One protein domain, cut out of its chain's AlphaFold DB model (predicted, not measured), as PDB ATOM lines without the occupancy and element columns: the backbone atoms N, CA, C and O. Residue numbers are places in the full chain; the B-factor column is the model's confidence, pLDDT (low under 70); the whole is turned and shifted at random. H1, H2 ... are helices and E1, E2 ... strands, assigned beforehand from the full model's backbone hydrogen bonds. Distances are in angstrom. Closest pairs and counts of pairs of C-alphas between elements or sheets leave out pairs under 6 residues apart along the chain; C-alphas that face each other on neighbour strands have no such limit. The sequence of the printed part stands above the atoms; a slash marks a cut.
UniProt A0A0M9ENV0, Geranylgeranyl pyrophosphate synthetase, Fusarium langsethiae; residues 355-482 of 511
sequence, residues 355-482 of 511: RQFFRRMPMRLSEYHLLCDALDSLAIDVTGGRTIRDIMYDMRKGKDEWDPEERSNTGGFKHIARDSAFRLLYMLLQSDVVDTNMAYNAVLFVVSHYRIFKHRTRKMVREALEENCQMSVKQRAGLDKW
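What this domain is: This is residues 355 to 482 of the 511 residues of the protein "Geranylgeranyl pyrophosphate synthetase" of Fusarium langsethiae (UniProt A0A0M9ENV0). Three helices, H4, H5 and H6, make an up-and-down bundle at the core; H1 and H2 cross one side of it over H4 and H6, H3 packs along H4 and H5, and H7 packs on H5. A thin hairpin of two short strands, E1 and E2, sticks out between H3 and H4 as an arm. The printed part has 128 residues, in the order H1 H2 H3 E1 E2 H4 H5 H6 H7, with one antiparallel sheet, E1 - E2; the class is mostly helix. The whole is compact, with a radius of gyration of the C-alphas of 15.0 A and spans of 48 by 37 by 26 A.

Where its parts are: H1, residues 355 to 360, begins at C-alpha 355 at (37.888, 50.797, -29.849). H2 holds residues 365 to 377, 18.4 A long, and H3 residues 388 to 396, 12.3 A. E1 is residues 401 to 403 and E2 residues 408 to 410. H4, residues 414 to 430, is the longest helix at 24.7 A and begins at C-alpha 414 at (43.241, 56.395, -36.706). H5 is residues 436 to 448, 17.9 A, and H6 residues 455 to 468, 20.2 A. H7, residues 473 to 480, ends at C-alpha 480 at (41.973, 34.346, -46.919).

How they stand to each other: H4 is the hub, touching five helices. H4 and H5 form a helical hairpin at a steep tilt of 40 degrees, opposite ways, the closest C-alphas being those of Ala 421 and Val 446, 7.2 A. H5 and H6 form another at 18 degrees, a shallow tilt, with the C-alphas of Val 447 and Arg 458 closest at 5.0 A. H4 and H6 touch at Leu 425 and Val 461, whose C-alphas are 5.4 A apart. H1 touches H4 with C-alphas 355 and 419 closest at 4.5 A, about perpendicular at 79 degrees. H2 touches H4 at 87 degrees, about perpendicular, with residues 369 to 372 alone; C-alphas 372 and 426 are closest at 6.2 A. H3 and H4 touch at a shallow tilt of 25 degrees, opposite ways; the C-alphas of Met 395 and Ala 417 are closest at 3.9 A. H7 touches H5, with C-alphas 479 and 444 closest at 6.4 A, and is apart from H4. Across E1 and E2, N 403 and O 408 are 2.9 A apart, within hydrogen-bond range. In H1, H2, H3, H5, H6 and H7 every O i to N i+4 pair is within hydrogen-bond range; in H4, 12 of 13.

The domain as a whole: The two C-alphas farthest apart are those of Ser 377 and Glu 405, at 49.6 A. The printed part has no cut, and no link is long. The mean pLDDT of the printed part is 83.3; residues 401 to 412 and 431 to 434 are under 70.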
ATOM      1  N   ARG A 355      36.653  51.589 -29.674       86.75
ATOM      2  CA  ARG A 355      37.888  50.797 -29.849       86.75
ATOM      3  C   ARG A 355      38.425  50.147 -28.568       86.75
ATOM      4  O   ARG A 355      39.173  49.173 -28.662       86.75
ATOM      5  N   GLN A 356      38.107  50.674 -27.382       82.50
ATOM      6  CA  GLN A 356      38.596  50.093 -26.123       82.50
ATOM      7  C   GLN A 356      38.025  48.714 -25.832       82.50
ATOM      8  O   GLN A 356      38.693  47.933 -25.158       82.50
ATOM      9  N   PHE A 357      36.833  48.400 -26.341       87.75
ATOM     10  CA  PHE A 357      36.263  47.070 -26.172       87.75
ATOM     11  C   PHE A 357      37.181  46.019 -26.782       87.75
ATOM     12  O   PHE A 357      37.543  45.072 -26.092       87.75
ATOM     13  N   PHE A 358      37.721  46.272 -27.982       87.88
ATOM     14  CA  PHE A 358      38.777  45.421 -28.521       87.88
ATOM     15  C   PHE A 358      39.972  45.356 -27.572       87.88
ATOM     16  O   PHE A 358      40.373  44.273 -27.183       87.88
ATOM     17  N   ARG A 359      40.526  46.481 -27.112       80.94
ATOM     18  CA  ARG A 359      41.722  46.463 -26.242       80.94
ATOM     19  C   ARG A 359      41.537  45.687 -24.931       80.94
ATOM     20  O   ARG A 359      42.487  45.076 -24.449       80.94
ATOM     21  N   ARG A 360      40.341  45.703 -24.344       79.88
ATOM     22  CA  ARG A 360      40.094  45.158 -22.999       79.88
ATOM     23  C   ARG A 360      39.469  43.771 -22.997       79.88
ATOM     24  O   ARG A 360      39.672  43.037 -22.037       79.88
ATOM     25  N   MET A 361      38.734  43.408 -24.042       85.81
ATOM     26  CA  MET A 361      38.017  42.138 -24.082       85.81
ATOM     27  C   MET A 361      38.854  41.016 -24.694       85.81
ATOM     28  O   MET A 361      39.628  41.252 -25.630       85.81
ATOM     29  N   PRO A 362      38.693  39.776 -24.203       88.00
ATOM     30  CA  PRO A 362      39.347  38.616 -24.793       88.00
ATOM     31  C   PRO A 362      38.895  38.405 -26.245       88.00
ATOM     32  O   PRO A 362      37.825  38.844 -26.657       88.00
ATOM     33  N   MET A 363      39.704  37.692 -27.031       90.00
ATOM     34  CA  MET A 363      39.386  37.321 -28.419       90.00
ATOM     35  C   MET A 363      38.382  36.162 -28.486       90.00
ATOM     36  O   MET A 363      38.717  35.082 -28.968       90.00
ATOM     37  N   ARG A 364      37.180  36.366 -27.941       92.19
ATOM     38  CA  ARG A 364      36.082  35.394 -27.938       92.19
ATOM     39  C   ARG A 364      34.804  36.077 -28.397       92.19
ATOM     40  O   ARG A 364      34.301  36.942 -27.686       92.19
ATOM     41  N   LEU A 365      34.272  35.670 -29.546       92.69
ATOM     42  CA  LEU A 365      33.094  36.307 -30.134       92.69
ATOM     43  C   LEU A 365      31.860  36.269 -29.211       92.69
ATOM     44  O   LEU A 365      31.127  37.249 -29.135       92.69
ATOM     45  N   SER A 366      31.710  35.211 -28.404       93.00
ATOM     46  CA  SER A 366      30.652  35.088 -27.386       93.00
ATOM     47  C   SER A 366      30.638  36.224 -26.354       93.00
ATOM     48  O   SER A 366      29.578  36.612 -25.879       93.00
ATOM     49  N   GLU A 367      31.801  36.774 -26.003       92.19
ATOM     50  CA  GLU A 367      31.903  37.893 -25.057       92.19
ATOM     51  C   GLU A 367      31.433  39.197 -25.711       92.19
ATOM     52  O   GLU A 367      30.806  40.031 -25.063       92.19
ATOM     53  N   TYR A 368      31.690  39.369 -27.013       93.94
ATOM     54  CA  TYR A 368      31.204  40.528 -27.765       93.94
ATOM     55  C   TYR A 368      29.695  40.475 -27.989       93.94
ATOM     56  O   TYR A 368      29.075  41.532 -27.957       93.94
ATOM     57  N   HIS A 369      29.103  39.286 -28.146       93.56
ATOM     58  CA  HIS A 369      27.645  39.114 -28.125       93.56
ATOM     59  C   HIS A 369      27.047  39.629 -26.812       93.56
ATOM     60  O   HIS A 369      26.249  40.559 -26.837       93.56
ATOM     61  N   LEU A 370      27.542  39.142 -25.665       93.50
ATOM     62  CA  LEU A 370      27.102  39.610 -24.340       93.50
ATOM     63  C   LEU A 370      27.261  41.126 -24.166       93.50
ATOM     64  O   LEU A 370      26.396  41.780 -23.585       93.50
ATOM     65  N   LEU A 371      28.366  41.692 -24.659       92.56
ATOM     66  CA  LEU A 371      28.566  43.136 -24.636       92.56
ATOM     67  C   LEU A 371      27.523  43.859 -25.494       92.56
ATOM     68  O   LEU A 371      26.965  44.848 -25.032       92.56
ATOM     69  N   CYS A 372      27.288  43.420 -26.730       92.56
ATOM     70  CA  CYS A 372      26.341  44.086 -27.622       92.56
ATOM     71  C   CYS A 372      24.918  44.027 -27.056       92.56
ATOM     72  O   CYS A 372      24.260  45.062 -27.020       92.56
ATOM     73  N   ASP A 373      24.507  42.886 -26.501       91.25
ATOM     74  CA  ASP A 373      23.210  42.731 -25.832       91.25
ATOM     75  C   ASP A 373      23.091  43.648 -24.608       91.25
ATOM     76  O   ASP A 373      22.059  44.281 -24.383       91.25
ATOM     77  N   ALA A 374      24.164  43.776 -23.819       90.69
ATOM     78  CA  ALA A 374      24.193  44.705 -22.696       90.69
ATOM     79  C   ALA A 374      24.077  46.166 -23.164       90.69
ATOM     80  O   ALA A 374      23.312  46.930 -22.577       90.69
ATOM     81  N   LEU A 375      24.799  46.557 -24.220       89.12
ATOM     82  CA  LEU A 375      24.730  47.906 -24.795       89.12
ATOM     83  C   LEU A 375      23.323  48.225 -25.326       89.12
ATOM     84  O   LEU A 375      22.826  49.323 -25.072       89.12
ATOM     85  N   ASP A 376      22.673  47.262 -25.984       87.00
ATOM     86  CA  ASP A 376      21.297  47.390 -26.471       87.00
ATOM     87  C   ASP A 376      20.294  47.502 -25.312       87.00
ATOM     88  O   ASP A 376      19.475  48.420 -25.272       87.00
ATOM     89  N   SER A 377      20.436  46.658 -24.280       87.25
ATOM     90  CA  SER A 377      19.589  46.703 -23.076       87.25
ATOM     91  C   SER A 377      19.686  48.026 -22.306       87.25
ATOM     92  O   SER A 377      18.730  48.446 -21.653       87.25
ATOM     93  N   LEU A 378      20.837  48.701 -22.400       86.31
ATOM     94  CA  LEU A 378      21.092  50.018 -21.819       86.31
ATOM     95  C   LEU A 378      20.668  51.172 -22.744       86.31
ATOM     96  O   LEU A 378      20.889  52.332 -22.397       86.31
ATOM     97  N   ALA A 379      20.071  50.870 -23.902       84.44
ATOM     98  CA  ALA A 379      19.663  51.828 -24.927       84.44
ATOM     99  C   ALA A 379      20.806  52.760 -25.382       84.44
ATOM    100  O   ALA A 379      20.595  53.943 -25.662       84.44
ATOM    101  N   ILE A 380      22.035  52.237 -25.443       81.44
ATOM    102  CA  ILE A 380      23.199  52.991 -25.911       81.44
ATOM    103  C   ILE A 380      23.193  52.993 -27.441       81.44
ATOM    104  O   ILE A 380      23.348  51.948 -28.068       81.44
ATOM    105  N   ASP A 381      23.087  54.171 -28.063       85.06
ATOM    106  CA  ASP A 381      23.222  54.292 -29.520       85.06
ATOM    107  C   ASP A 381      24.688  54.126 -29.953       85.06
ATOM    108  O   ASP A 381      25.437  55.088 -30.149       85.06
ATOM    109  N   VAL A 382      25.110  52.870 -30.111       86.19
ATOM    110  CA  VAL A 382      26.466  52.514 -30.553       86.19
ATOM    111  C   VAL A 382      26.745  53.044 -31.962       86.19
ATOM    112  O   VAL A 382      27.854  53.500 -32.269       86.19
ATOM    113  N   THR A 383      25.736  53.006 -32.833       85.50
ATOM    114  CA  THR A 383      25.876  53.388 -34.243       85.50
ATOM    115  C   THR A 383      25.892  54.900 -34.450       85.50
ATOM    116  O   THR A 383      26.502  55.374 -35.410       85.50
ATOM    117  N   GLY A 384      25.276  55.676 -33.556       82.25
ATOM    118  CA  GLY A 384      25.068  57.111 -33.737       82.25
ATOM    119  C   GLY A 384      24.171  57.420 -34.942       82.25
ATOM    120  O   GLY A 384      24.435  58.393 -35.647       82.25
ATOM    121  N   GLY A 385      23.238  56.521 -35.280       83.00
ATOM    122  CA  GLY A 385      22.433  56.570 -36.509       83.00
ATOM    123  C   GLY A 385      23.209  56.373 -37.823       83.00
ATOM    124  O   GLY A 385      22.664  56.622 -38.900       83.00
ATOM    125  N   ARG A 386      24.484  55.958 -37.771       84.62
ATOM    126  CA  ARG A 386      25.330  55.766 -38.963       84.62
ATOM    127  C   ARG A 386      25.015  54.462 -39.687       84.62
ATOM    128  O   ARG A 386      24.845  53.414 -39.071       84.62
ATOM    129  N   THR A 387      25.050  54.507 -41.015       89.94
ATOM    130  CA  THR A 387      24.977  53.313 -41.866       89.94
ATOM    131  C   THR A 387      26.359  52.674 -42.059       89.94
ATOM    132  O   THR A 387      27.392  53.298 -41.804       89.94
ATOM    133  N   ILE A 388      26.418  51.452 -42.611       88.56
ATOM    134  CA  ILE A 388      27.698  50.807 -42.982       88.56
ATOM    135  C   ILE A 388      28.493  51.678 -43.971       88.56
ATOM    136  O   ILE A 388      29.724  51.706 -43.927       88.56
ATOM    137  N   ARG A 389      27.810  52.439 -44.837       89.31
ATOM    138  CA  ARG A 389      28.457  53.373 -45.768       89.31
ATOM    139  C   ARG A 389      29.177  54.498 -45.024       89.31
ATOM    140  O   ARG A 389      30.314  54.812 -45.373       89.31
ATOM    141  N   ASP A 390      28.546  55.060 -43.999       88.31
ATOM    142  CA  ASP A 390      29.124  56.134 -43.183       88.31
ATOM    143  C   ASP A 390      30.293  55.613 -42.339       88.31
ATOM    144  O   ASP A 390      31.351  56.236 -42.279       88.31
ATOM    145  N   ILE A 391      30.147  54.412 -41.773       90.69
ATOM    146  CA  ILE A 391      31.219  53.706 -41.059       90.69
ATOM    147  C   ILE A 391      32.417  53.452 -41.982       90.69
ATOM    148  O   ILE A 391      33.563  53.691 -41.606       90.69
ATOM    149  N   MET A 392      32.175  53.007 -43.215       90.88
ATOM    150  CA  MET A 392      33.227  52.815 -44.214       90.88
ATOM    151  C   MET A 392      33.915  54.138 -44.583       90.88
ATOM    152  O   MET A 392      35.132  54.159 -44.779       90.88
ATOM    153  N   TYR A 393      33.169  55.240 -44.665       89.38
ATOM    154  CA  TYR A 393      33.736  56.571 -44.877       89.38
ATOM    155  C   TYR A 393      34.641  56.992 -43.706       89.38
ATOM    156  O   TYR A 393      35.775  57.412 -43.931       89.38
ATOM    157  N   ASP A 394      34.206  56.785 -42.465       87.06
ATOM    158  CA  ASP A 394      34.997  57.080 -41.268       87.06
ATOM    159  C   ASP A 394      36.259  56.212 -41.151       87.06
ATOM    160  O   ASP A 394      37.330  56.715 -40.815       87.06
ATOM    161  N   MET A 395      36.177  54.922 -41.491       91.44
ATOM    162  CA  MET A 395      37.348  54.037 -41.520       91.44
ATOM    163  C   MET A 395      38.414  54.507 -42.517       91.44
ATOM    164  O   MET A 395      39.611  54.366 -42.254       91.44
ATOM    165  N   ARG A 396      38.007  55.102 -43.645       88.94
ATOM    166  CA  ARG A 396      38.937  55.630 -44.655       88.94
ATOM    167  C   ARG A 396      39.700  56.864 -44.185       88.94
ATOM    168  O   ARG A 396      40.837  57.024 -44.617       88.94
ATOM    169  N   LYS A 397      39.145  57.656 -43.259       83.31
ATOM    170  CA  LYS A 397      39.840  58.802 -42.640       83.31
ATOM    171  C   LYS A 397      41.068  58.403 -41.823       83.31
ATOM    172  O   LYS A 397      41.867  59.257 -41.471       83.31
ATOM    173  N   GLY A 398      41.220  57.118 -41.492       77.62
ATOM    174  CA  GLY A 398      42.409  56.602 -40.812       77.62
ATOM    175  C   GLY A 398      43.644  56.461 -41.707       77.62
ATOM    176  O   GLY A 398      44.692  56.073 -41.196       77.62
ATOM    177  N   LYS A 399      43.529  56.705 -43.019       79.44
ATOM    178  CA  LYS A 399      44.665  56.707 -43.948       79.44
ATOM    179  C   LYS A 399      45.435  58.019 -43.841       79.44
ATOM    180  O   LYS A 399      44.822  59.064 -43.675       79.44
ATOM    181  N   ASP A 400      46.752  57.936 -43.978       73.12
ATOM    182  CA  ASP A 400      47.597  59.121 -44.107       73.12
ATOM    183  C   ASP A 400      47.328  59.775 -45.471       73.12
ATOM    184  O   ASP A 400      47.283  59.078 -46.494       73.12
ATOM    185  N   GLU A 401      47.118  61.090 -45.482       57.47
ATOM    186  CA  GLU A 401      46.975  61.874 -46.710       57.47
ATOM    187  C   GLU A 401      48.315  62.526 -47.052       57.47
ATOM    188  O   GLU A 401      48.976  63.114 -46.198       57.47
ATOM    189  N   TRP A 402      48.744  62.372 -48.306       50.06
ATOM    190  CA  TRP A 402      49.951  63.018 -48.814       50.06
ATOM    191  C   TRP A 402      49.607  64.452 -49.209       50.06
ATOM    192  O   TRP A 402      48.837  64.642 -50.152       50.06
ATOM    193  N   ASP A 403      50.191  65.432 -48.522       51.19
ATOM    194  CA  ASP A 403      50.072  66.843 -48.873       51.19
ATOM    195  C   ASP A 403      51.151  67.204 -49.918       51.19
ATOM    196  O   ASP A 403      52.353  67.209 -49.613       51.19
ATOM    197  N   PRO A 404      50.767  67.472 -51.181       41.25
ATOM    198  CA  PRO A 404      51.720  67.814 -52.227       41.25
ATOM    199  C   PRO A 404      52.321  69.223 -52.073       41.25
ATOM    200  O   PRO A 404      53.388  69.461 -52.643       41.25
ATOM    201  N   GLU A 405      51.686  70.129 -51.323       47.69
ATOM    202  CA  GLU A 405      52.182  71.484 -51.059       47.69
ATOM    203  C   GLU A 405      53.202  71.486 -49.914       47.69
ATOM    204  O   GLU A 405      54.276  72.078 -50.048       47.69
ATOM    205  N   GLU A 406      52.936  70.745 -48.833       42.81
ATOM    206  CA  GLU A 406      53.841  70.653 -47.677       42.81
ATOM    207  C   GLU A 406      54.903  69.542 -47.785       42.81
ATOM    208  O   GLU A 406      55.821  69.476 -46.962       42.81
ATOM    209  N   ARG A 407      54.820  68.665 -48.802       44.75
ATOM    210  CA  ARG A 407      55.675  67.463 -48.963       44.75
ATOM    211  C   ARG A 407      55.733  66.607 -47.690       44.75
ATOM    212  O   ARG A 407      56.775  66.030 -47.362       44.75
ATOM    213  N   SER A 408      54.618  66.532 -46.974       34.75
ATOM    214  CA  SER A 408      54.494  65.829 -45.702       34.75
ATOM    215  C   SER A 408      53.226  64.966 -45.702       34.75
ATOM    216  O   SER A 408      52.302  65.189 -46.482       34.75
ATOM    217  N   ASN A 409      53.201  63.918 -44.874       47.25
ATOM    218  CA  ASN A 409      51.979  63.148 -44.647       47.25
ATOM    219  C   ASN A 409      51.204  63.799 -43.504       47.25
ATOM    220  O   ASN A 409      51.710  63.853 -42.380       47.25
ATOM    221  N   THR A 410      49.964  64.210 -43.750       45.72
ATOM    222  CA  THR A 410      49.025  64.519 -42.675       45.72
ATOM    223  C   THR A 410      48.562  63.187 -42.079       45.72
ATOM    224  O   THR A 410      47.975  62.350 -42.769       45.72
ATOM    225  N   GLY A 411      48.894  62.936 -40.810       56.19
ATOM    226  CA  GLY A 411      48.572  61.668 -40.148       56.19
ATOM    227  C   GLY A 411      47.061  61.427 -40.094       56.19
ATOM    228  O   GLY A 411      46.312  62.281 -39.622       56.19
ATOM    229  N   GLY A 412      46.607  60.260 -40.560       67.06
ATOM    230  CA  GLY A 412      45.180  59.934 -40.602       67.06
ATOM    231  C   GLY A 412      44.526  59.863 -39.214       67.06
ATOM    232  O   GLY A 412      45.164  59.536 -38.208       67.06
ATOM    233  N   PHE A 413      43.208  60.075 -39.139       73.06
ATOM    234  CA  PHE A 413      42.417  59.987 -37.903       73.06
ATOM    235  C   PHE A 413      42.188  58.524 -37.467       73.06
ATOM    236  O   PHE A 413      41.067  58.005 -37.475       73.06
ATOM    237  N   LYS A 414      43.262  57.829 -37.062       80.88
ATOM    238  CA  LYS A 414      43.241  56.395 -36.706       80.88
ATOM    239  C   LYS A 414      42.232  56.060 -35.594       80.88
ATOM    240  O   LYS A 414      41.688  54.960 -35.592       80.88
ATOM    241  N   HIS A 415      41.972  56.968 -34.650       75.50
ATOM    242  CA  HIS A 415      41.009  56.738 -33.564       75.50
ATOM    243  C   HIS A 415      39.563  56.643 -34.080       75.50
ATOM    244  O   HIS A 415      38.875  55.689 -33.727       75.50
ATOM    245  N   ILE A 416      39.155  57.531 -34.999       82.12
ATOM    246  CA  ILE A 416      37.839  57.499 -35.660       82.12
ATOM    247  C   ILE A 416      37.659  56.177 -36.406       82.12
ATOM    248  O   ILE A 416      36.630  55.512 -36.271       82.12
ATOM    249  N   ALA A 417      38.683  55.764 -37.158       86.94
ATOM    250  CA  ALA A 417      38.643  54.510 -37.897       86.94
ATOM    251  C   ALA A 417      38.489  53.299 -36.963       86.94
ATOM    252  O   ALA A 417      37.665  52.422 -37.218       86.94
ATOM    253  N   ARG A 418      39.239  53.265 -35.855       89.31
ATOM    254  CA  ARG A 418      39.200  52.171 -34.868       89.31
ATOM    255  C   ARG A 418      37.872  52.096 -34.109       89.31
ATOM    256  O   ARG A 418      37.385  50.992 -33.896       89.31
ATOM    257  N   ASP A 419      37.274  53.228 -33.744       87.75
ATOM    258  CA  ASP A 419      35.945  53.250 -33.114       87.75
ATOM    259  C   ASP A 419      34.866  52.786 -34.102       87.75
ATOM    260  O   ASP A 419      33.982  52.001 -33.756       87.75
ATOM    261  N   SER A 420      34.992  53.188 -35.369       92.38
ATOM    262  CA  SER A 420      34.092  52.771 -36.450       92.38
ATOM    263  C   SER A 420      34.160  51.267 -36.728       92.38
ATOM    264  O   SER A 420      33.141  50.662 -37.052       92.38
ATOM    265  N   ALA A 421      35.318  50.627 -36.532       94.25
ATOM    266  CA  ALA A 421      35.422  49.170 -36.623       94.25
ATOM    267  C   ALA A 421      34.621  48.440 -35.532       94.25
ATOM    268  O   ALA A 421      34.105  47.356 -35.793       94.25
ATOM    269  N   PHE A 422      34.472  49.017 -34.333       94.31
ATOM    270  CA  PHE A 422      33.591  48.430 -33.320       94.31
ATOM    271  C   PHE A 422      32.120  48.641 -33.679       94.31
ATOM    272  O   PHE A 422      31.327  47.722 -33.534       94.31
ATOM    273  N   ARG A 423      31.755  49.811 -34.217       93.00
ATOM    274  CA  ARG A 423      30.392  50.032 -34.731       93.00
ATOM    275  C   ARG A 423      30.031  49.022 -35.818       93.00
ATOM    276  O   ARG A 423      28.930  48.490 -35.808       93.00
ATOM    277  N   LEU A 424      30.977  48.719 -36.712       94.06
ATOM    278  CA  LEU A 424      30.814  47.663 -37.709       94.06
ATOM    279  C   LEU A 424      30.580  46.300 -37.048       94.06
ATOM    280  O   LEU A 424      29.650  45.607 -37.441       94.06
ATOM    281  N   LEU A 425      31.388  45.934 -36.046       94.31
ATOM    282  CA  LEU A 425      31.199  44.699 -35.279       94.31
ATOM    283  C   LEU A 425      29.795  44.636 -34.663       94.31
ATOM    284  O   LEU A 425      29.093  43.658 -34.871       94.31
ATOM    285  N   TYR A 426      29.375  45.694 -33.969       92.69
ATOM    286  CA  TYR A 426      28.055  45.785 -33.347       92.69
ATOM    287  C   TYR A 426      26.931  45.559 -34.368       92.69
ATOM    288  O   TYR A 426      26.049  44.739 -34.144       92.69
ATOM    289  N   MET A 427      27.003  46.210 -35.537       91.06
ATOM    290  CA  MET A 427      26.015  46.017 -36.607       91.06
ATOM    291  C   MET A 427      25.996  44.585 -37.157       91.06
ATOM    292  O   MET A 427      24.923  44.079 -37.478       91.06
ATOM    293  N   LEU A 428      27.160  43.935 -37.271       91.44
ATOM    294  CA  LEU A 428      27.259  42.545 -37.726       91.44
ATOM    295  C   LEU A 428      26.642  41.557 -36.731       91.44
ATOM    296  O   LEU A 428      26.115  40.545 -37.170       91.44
ATOM    297  N   LEU A 429      26.721  41.842 -35.428       90.50
ATOM    298  CA  LEU A 429      26.203  40.963 -34.373       90.50
ATOM    299  C   LEU A 429      24.717  41.191 -34.059       90.50
ATOM    300  O   LEU A 429      24.073  40.283 -33.554       90.50
ATOM    301  N   GLN A 430      24.175  42.383 -34.335       81.00
ATOM    302  CA  GLN A 430      22.813  42.761 -33.928       81.00
ATOM    303  C   GLN A 430      21.769  42.739 -35.054       81.00
ATOM    304  O   GLN A 430      20.576  42.738 -34.767       81.00
ATOM    305  N   SER A 431      22.163  42.780 -36.334       64.62
ATOM    306  CA  SER A 431      21.187  42.954 -37.423       64.62
ATOM    307  C   SER A 431      20.977  41.708 -38.286       64.62
ATOM    308  O   SER A 431      21.899  41.209 -38.921       64.62
ATOM    309  N   ASP A 432      19.712  41.291 -38.402       58.22
ATOM    310  CA  ASP A 432      19.241  40.238 -39.320       58.22
ATOM    311  C   ASP A 432      19.307  40.645 -40.812       58.22
ATOM    312  O   ASP A 432      19.093  39.825 -41.705       58.22
ATOM    313  N   VAL A 433      19.579  41.922 -41.117       54.62
ATOM    314  CA  VAL A 433      19.548  42.472 -42.486       54.62
ATOM    315  C   VAL A 433      20.759  43.366 -42.739       54.62
ATOM    316  O   VAL A 433      20.669  44.585 -42.890       54.62
ATOM    317  N   VAL A 434      21.927  42.741 -42.809       61.41
ATOM    318  CA  VAL A 434      23.151  43.387 -43.281       61.41
ATOM    319  C   VAL A 434      23.206  43.285 -44.808       61.41
ATOM    320  O   VAL A 434      23.136  42.182 -45.353       61.41
ATOM    321  N   ASP A 435      23.394  44.402 -45.528       74.44
ATOM    322  CA  ASP A 435      23.839  44.353 -46.932       74.44
ATOM    323  C   ASP A 435      25.174  43.600 -46.981       74.44
ATOM    324  O   ASP A 435      26.244  44.144 -46.685       74.44
ATOM    325  N   THR A 436      25.094  42.319 -47.335       79.31
ATOM    326  CA  THR A 436      26.184  41.349 -47.227       79.31
ATOM    327  C   THR A 436      27.397  41.777 -48.052       79.31
ATOM    328  O   THR A 436      28.540  41.536 -47.664       79.31
ATOM    329  N   ASN A 437      27.177  42.473 -49.172       86.12
ATOM    330  CA  ASN A 437      28.261  42.980 -50.008       86.12
ATOM    331  C   ASN A 437      28.932  44.201 -49.380       86.12
ATOM    332  O   ASN A 437      30.159  44.328 -49.425       86.12
ATOM    333  N   MET A 438      28.151  45.107 -48.791       86.81
ATOM    334  CA  MET A 438      28.705  46.288 -48.134       86.81
ATOM    335  C   MET A 438      29.472  45.918 -46.863       86.81
ATOM    336  O   MET A 438      30.588  46.402 -46.668       86.81
ATOM    337  N   ALA A 439      28.929  45.004 -46.059       88.44
ATOM    338  CA  ALA A 439      29.614  44.450 -44.900       88.44
ATOM    339  C   ALA A 439      30.893  43.713 -45.280       88.44
ATOM    340  O   ALA A 439      31.940  43.987 -44.699       88.44
ATOM    341  N   TYR A 440      30.851  42.868 -46.317       91.56
ATOM    342  CA  TYR A 440      32.052  42.224 -46.838       91.56
ATOM    343  C   TYR A 440      33.146  43.243 -47.173       91.56
ATOM    344  O   TYR A 440      34.286  43.091 -46.742       91.56
ATOM    345  N   ASN A 441      32.809  44.306 -47.909       92.06
ATOM    346  CA  ASN A 441      33.781  45.331 -48.284       92.06
ATOM    347  C   ASN A 441      34.334  46.080 -47.062       92.06
ATOM    348  O   ASN A 441      35.529  46.381 -47.018       92.06
ATOM    349  N   ALA A 442      33.486  46.378 -46.076       92.62
ATOM    350  CA  ALA A 442      33.881  47.040 -44.838       92.62
ATOM    351  C   ALA A 442      34.830  46.161 -44.002       92.62
ATOM    352  O   ALA A 442      35.886  46.627 -43.575       92.62
ATOM    353  N   VAL A 443      34.529  44.871 -43.849       93.38
ATOM    354  CA  VAL A 443      35.404  43.916 -43.152       93.38
ATOM    355  C   VAL A 443      36.696  43.672 -43.925       93.38
ATOM    356  O   VAL A 443      37.772  43.679 -43.327       93.38
ATOM    357  N   LEU A 444      36.626  43.547 -45.255       93.56
ATOM    358  CA  LEU A 444      37.806  43.427 -46.113       93.56
ATOM    359  C   LEU A 444      38.751  44.623 -45.920       93.56
ATOM    360  O   LEU A 444      39.972  44.451 -45.882       93.56
ATOM    361  N   PHE A 445      38.206  45.831 -45.751       93.94
ATOM    362  CA  PHE A 445      38.992  47.014 -45.416       93.94
ATOM    363  C   PHE A 445      39.697  46.857 -44.063       93.94
ATOM    364  O   PHE A 445      40.910  47.052 -43.990       93.94
ATOM    365  N   VAL A 446      38.981  46.440 -43.015       93.25
ATOM    366  CA  VAL A 446      39.560  46.237 -41.677       93.25
ATOM    367  C   VAL A 446      40.715  45.230 -41.710       93.25
ATOM    368  O   VAL A 446      41.810  45.540 -41.236       93.25
ATOM    369  N   VAL A 447      40.517  44.051 -42.309       92.50
ATOM    370  CA  VAL A 447      41.540  42.985 -42.305       92.50
ATOM    371  C   VAL A 447      42.774  43.331 -43.147       92.50
ATOM    372  O   VAL A 447      43.889  42.953 -42.777       92.50
ATOM    373  N   SER A 448      42.601  44.098 -44.231       90.06
ATOM    374  CA  SER A 448      43.694  44.488 -45.135       90.06
ATOM    375  C   SER A 448      44.544  45.661 -44.630       90.06
ATOM    376  O   SER A 448      45.694  45.810 -45.045       90.06
ATOM    377  N   HIS A 449      44.038  46.483 -43.705       90.06
ATOM    378  CA  HIS A 449      44.730  47.688 -43.226       90.06
ATOM    379  C   HIS A 449      45.387  47.476 -41.850       90.06
ATOM    380  O   HIS A 449      45.051  48.139 -40.868       90.06
ATOM    381  N   TYR A 450      46.386  46.588 -41.785       86.12
ATOM    382  CA  TYR A 450      47.087  46.198 -40.544       86.12
ATOM    383  C   TYR A 450      47.797  47.348 -39.797       86.12
ATOM    384  O   TYR A 450      48.055  47.249 -38.598       86.12
ATOM    385  N   ARG A 451      48.114  48.452 -40.491       80.00
ATOM    386  CA  ARG A 451      48.692  49.665 -39.878       80.00
ATOM    387  C   ARG A 451      47.658  50.480 -39.091       80.00
ATOM    388  O   ARG A 451      48.014  51.182 -38.148       80.00
ATOM    389  N   ILE A 452      46.382  50.367 -39.458       82.56
ATOM    390  CA  ILE A 452      45.266  51.057 -38.800       82.56
ATOM    391  C   ILE A 452      44.651  50.134 -37.742       82.56
ATOM    392  O   ILE A 452      44.520  50.536 -36.581       82.56
ATOM    393  N   PHE A 453      44.345  48.887 -38.121       90.25
ATOM    394  CA  PHE A 453      43.655  47.895 -37.294       90.25
ATOM    395  C   PHE A 453      44.600  46.783 -36.840       90.25
ATOM    396  O   PHE A 453      45.202  46.076 -37.649       90.25
ATOM    397  N   LYS A 454      44.710  46.606 -35.523       87.31
ATOM    398  CA  LYS A 454      45.569  45.586 -34.912       87.31
ATOM    399  C   LYS A 454      44.940  44.195 -35.005       87.31
ATOM    400  O   LYS A 454      43.780  44.048 -35.386       87.31
ATOM    401  N   HIS A 455      45.738  43.170 -34.706       87.25
ATOM    402  CA  HIS A 455      45.359  41.756 -34.825       87.25
ATOM    403  C   HIS A 455      44.001  41.451 -34.185       87.25
ATOM    404  O   HIS A 455      43.105  40.987 -34.886       87.25
ATOM    405  N   ARG A 456      43.808  41.840 -32.922       90.12
ATOM    406  CA  ARG A 456      42.561  41.604 -32.191       90.12
ATOM    407  C   ARG A 456      41.326  42.176 -32.897       90.12
ATOM    408  O   ARG A 456      40.356  41.455 -33.102       90.12
ATOM    409  N   THR A 457      41.373  43.443 -33.316       92.50
ATOM    410  CA  THR A 457      40.273  44.081 -34.062       92.50
ATOM    411  C   THR A 457      39.992  43.348 -35.370       92.50
ATOM    412  O   THR A 457      38.840  43.046 -35.668       92.50
ATOM    413  N   ARG A 458      41.038  43.024 -36.141       94.44
ATOM    414  CA  ARG A 458      40.896  42.313 -37.421       94.44
ATOM    415  C   ARG A 458      40.269  40.934 -37.240       94.44
ATOM    416  O   ARG A 458      39.433  40.555 -38.051       94.44
ATOM    417  N   LYS A 459      40.650  40.220 -36.179       93.00
ATOM    418  CA  LYS A 459      40.142  38.882 -35.868       93.00
ATOM    419  C   LYS A 459      38.657  38.919 -35.529       93.00
ATOM    420  O   LYS A 459      37.873  38.263 -36.197       93.00
ATOM    421  N   MET A 460      38.271  39.746 -34.559       94.50
ATOM    422  CA  MET A 460      36.885  39.802 -34.079       94.50
ATOM    423  C   MET A 460      35.911  40.294 -35.153       94.50
ATOM    424  O   MET A 460      34.847  39.713 -35.323       94.50
ATOM    425  N   VAL A 461      36.290  41.315 -35.931       93.69
ATOM    426  CA  VAL A 461      35.446  41.817 -37.030       93.69
ATOM    427  C   VAL A 461      35.301  40.779 -38.150       93.69
ATOM    428  O   VAL A 461      34.235  40.679 -38.755       93.69
ATOM    429  N   ARG A 462      36.353  39.997 -38.425       93.38
ATOM    430  CA  ARG A 462      36.300  38.902 -39.400       93.38
ATOM    431  C   ARG A 462      35.384  37.773 -38.927       93.38
ATOM    432  O   ARG A 462      34.509  37.378 -39.687       93.38
ATOM    433  N   GLU A 463      35.558  37.300 -37.695       92.75
ATOM    434  CA  GLU A 463      34.734  36.224 -37.126       92.75
ATOM    435  C   GLU A 463      33.250  36.622 -37.075       92.75
ATOM    436  O   GLU A 463      32.398  35.838 -37.478       92.75
ATOM    437  N   ALA A 464      32.936  37.868 -36.697       92.25
ATOM    438  CA  ALA A 464      31.558  38.365 -36.682       92.25
ATOM    439  C   ALA A 464      30.879  38.317 -38.062       92.25
ATOM    440  O   ALA A 464      29.692  38.008 -38.154       92.25
ATOM    441  N   LEU A 465      31.623  38.613 -39.136       90.81
ATOM    442  CA  LEU A 465      31.117  38.483 -40.505       90.81
ATOM    443  C   LEU A 465      30.932  37.016 -40.894       90.81
ATOM    444  O   LEU A 465      29.933  36.677 -41.517       90.81
ATOM    445  N   GLU A 466      31.899  36.161 -40.570       89.81
ATOM    446  CA  GLU A 466      31.847  34.738 -40.915       89.81
ATOM    447  C   GLU A 466      30.689  34.013 -40.207       89.81
ATOM    448  O   GLU A 466      30.111  33.102 -40.798       89.81
ATOM    449  N   GLU A 467      30.318  34.445 -38.996       88.56
ATOM    450  CA  GLU A 467      29.166  33.926 -38.249       88.56
ATOM    451  C   GLU A 467      27.823  34.422 -38.813       88.56
ATOM    452  O   GLU A 467      26.911  33.620 -39.012       88.56
ATOM    453  N   ASN A 468      27.703  35.720 -39.121       84.56
ATOM    454  CA  ASN A 468      26.400  36.352 -39.385       84.56
ATOM    455  C   ASN A 468      26.102  36.635 -40.869       84.56
ATOM    456  O   ASN A 468      24.999  37.059 -41.209       84.56
ATOM    457  N   CYS A 469      27.048  36.424 -41.790       81.06
ATOM    458  CA  CYS A 469      26.864  36.716 -43.217       81.06
ATOM    459  C   CYS A 469      27.168  35.509 -44.119       81.06
ATOM    460  O   CYS A 469      28.248  34.920 -44.082       81.06
ATOM    461  N   GLN A 470      26.248  35.187 -45.038       78.81
ATOM    462  CA  GLN A 470      26.471  34.149 -46.049       78.81
ATOM    463  C   GLN A 470      27.446  34.631 -47.131       78.81
ATOM    464  O   GLN A 470      27.092  35.379 -48.042       78.81
ATOM    465  N   MET A 471      28.699  34.190 -47.044       81.31
ATOM    466  CA  MET A 471      29.757  34.598 -47.969       81.31
ATOM    467  C   MET A 471      29.868  33.683 -49.194       81.31
ATOM    468  O   MET A 471      29.907  32.458 -49.078       81.31
ATOM    469  N   SER A 472      30.040  34.275 -50.379       85.38
ATOM    470  CA  SER A 472      30.404  33.520 -51.584       85.38
ATOM    471  C   SER A 472      31.835  32.970 -51.509       85.38
ATOM    472  O   SER A 472      32.708  33.528 -50.838       85.38
ATOM    473  N   VAL A 473      32.124  31.922 -52.292       85.00
ATOM    474  CA  VAL A 473      33.476  31.336 -52.408       85.00
ATOM    475  C   VAL A 473      34.525  32.392 -52.782       85.00
ATOM    476  O   VAL A 473      35.625  32.397 -52.233       85.00
ATOM    477  N   LYS A 474      34.176  33.336 -53.670       87.00
ATOM    478  CA  LYS A 474      35.066  34.438 -54.074       87.00
ATOM    479  C   LYS A 474      35.356  35.400 -52.923       87.00
ATOM    480  O   LYS A 474      36.490  35.844 -52.776       87.00
ATOM    481  N   GLN A 475      34.342  35.725 -52.125       87.00
ATOM    482  CA  GLN A 475      34.492  36.619 -50.980       87.00
ATOM    483  C   GLN A 475      35.368  35.985 -49.897       87.00
ATOM    484  O   GLN A 475      36.298  36.640 -49.423       87.00
ATOM    485  N   ARG A 476      35.138  34.704 -49.578       86.19
ATOM    486  CA  ARG A 476      35.954  33.944 -48.619       86.19
ATOM    487  C   ARG A 476      37.420  33.891 -49.050       86.19
ATOM    488  O   ARG A 476      38.282  34.370 -48.323       86.19
ATOM    489  N   ALA A 477      37.675  33.512 -50.306       86.62
ATOM    490  CA  ALA A 477      39.019  33.535 -50.885       86.62
ATOM    491  C   ALA A 477      39.670  34.935 -50.869       86.62
ATOM    492  O   ALA A 477      40.892  35.056 -50.865       86.62
ATOM    493  N   GLY A 478      38.875  36.011 -50.883       87.44
ATOM    494  CA  GLY A 478      39.365  37.380 -50.730       87.44
ATOM    495  C   GLY A 478      39.820  37.715 -49.305       87.44
ATOM    496  O   GLY A 478      40.827  38.409 -49.158       87.44
ATOM    497  N   LEU A 479      39.131  37.209 -48.275       87.19
ATOM    498  CA  LEU A 479      39.562  37.350 -46.875       87.19
ATOM    499  C   LEU A 479      40.771  36.472 -46.556       87.19
ATOM    500  O   LEU A 479      41.647  36.896 -45.810       87.19
ATOM    501  N   ASP A 480      40.866  35.284 -47.153       87.38
ATOM    502  CA  ASP A 480      41.973  34.346 -46.919       87.38
ATOM    503  C   ASP A 480      43.332  34.876 -47.401       87.38
ATOM    504  O   ASP A 480      44.375  34.448 -46.918       87.38
ATOM    505  N   LYS A 481      43.338  35.888 -48.279       87.81
ATOM    506  CA  LYS A 481      44.554  36.648 -48.633       87.81
ATOM    507  C   LYS A 481      45.142  37.431 -47.455       87.81
ATOM    508  O   LYS A 481      46.288  37.865 -47.530       87.81
ATOM    509  N   TRP A 482      44.358  37.629 -46.399       84.19
ATOM    510  CA  TRP A 482      44.711  38.367 -45.193       84.19
ATOM    511  C   TRP A 482      44.514  37.459 -43.971       84.19
ATOM    512  O   TRP A 482      43.550  37.639 -43.216       84.19
TER     513      TRP A 482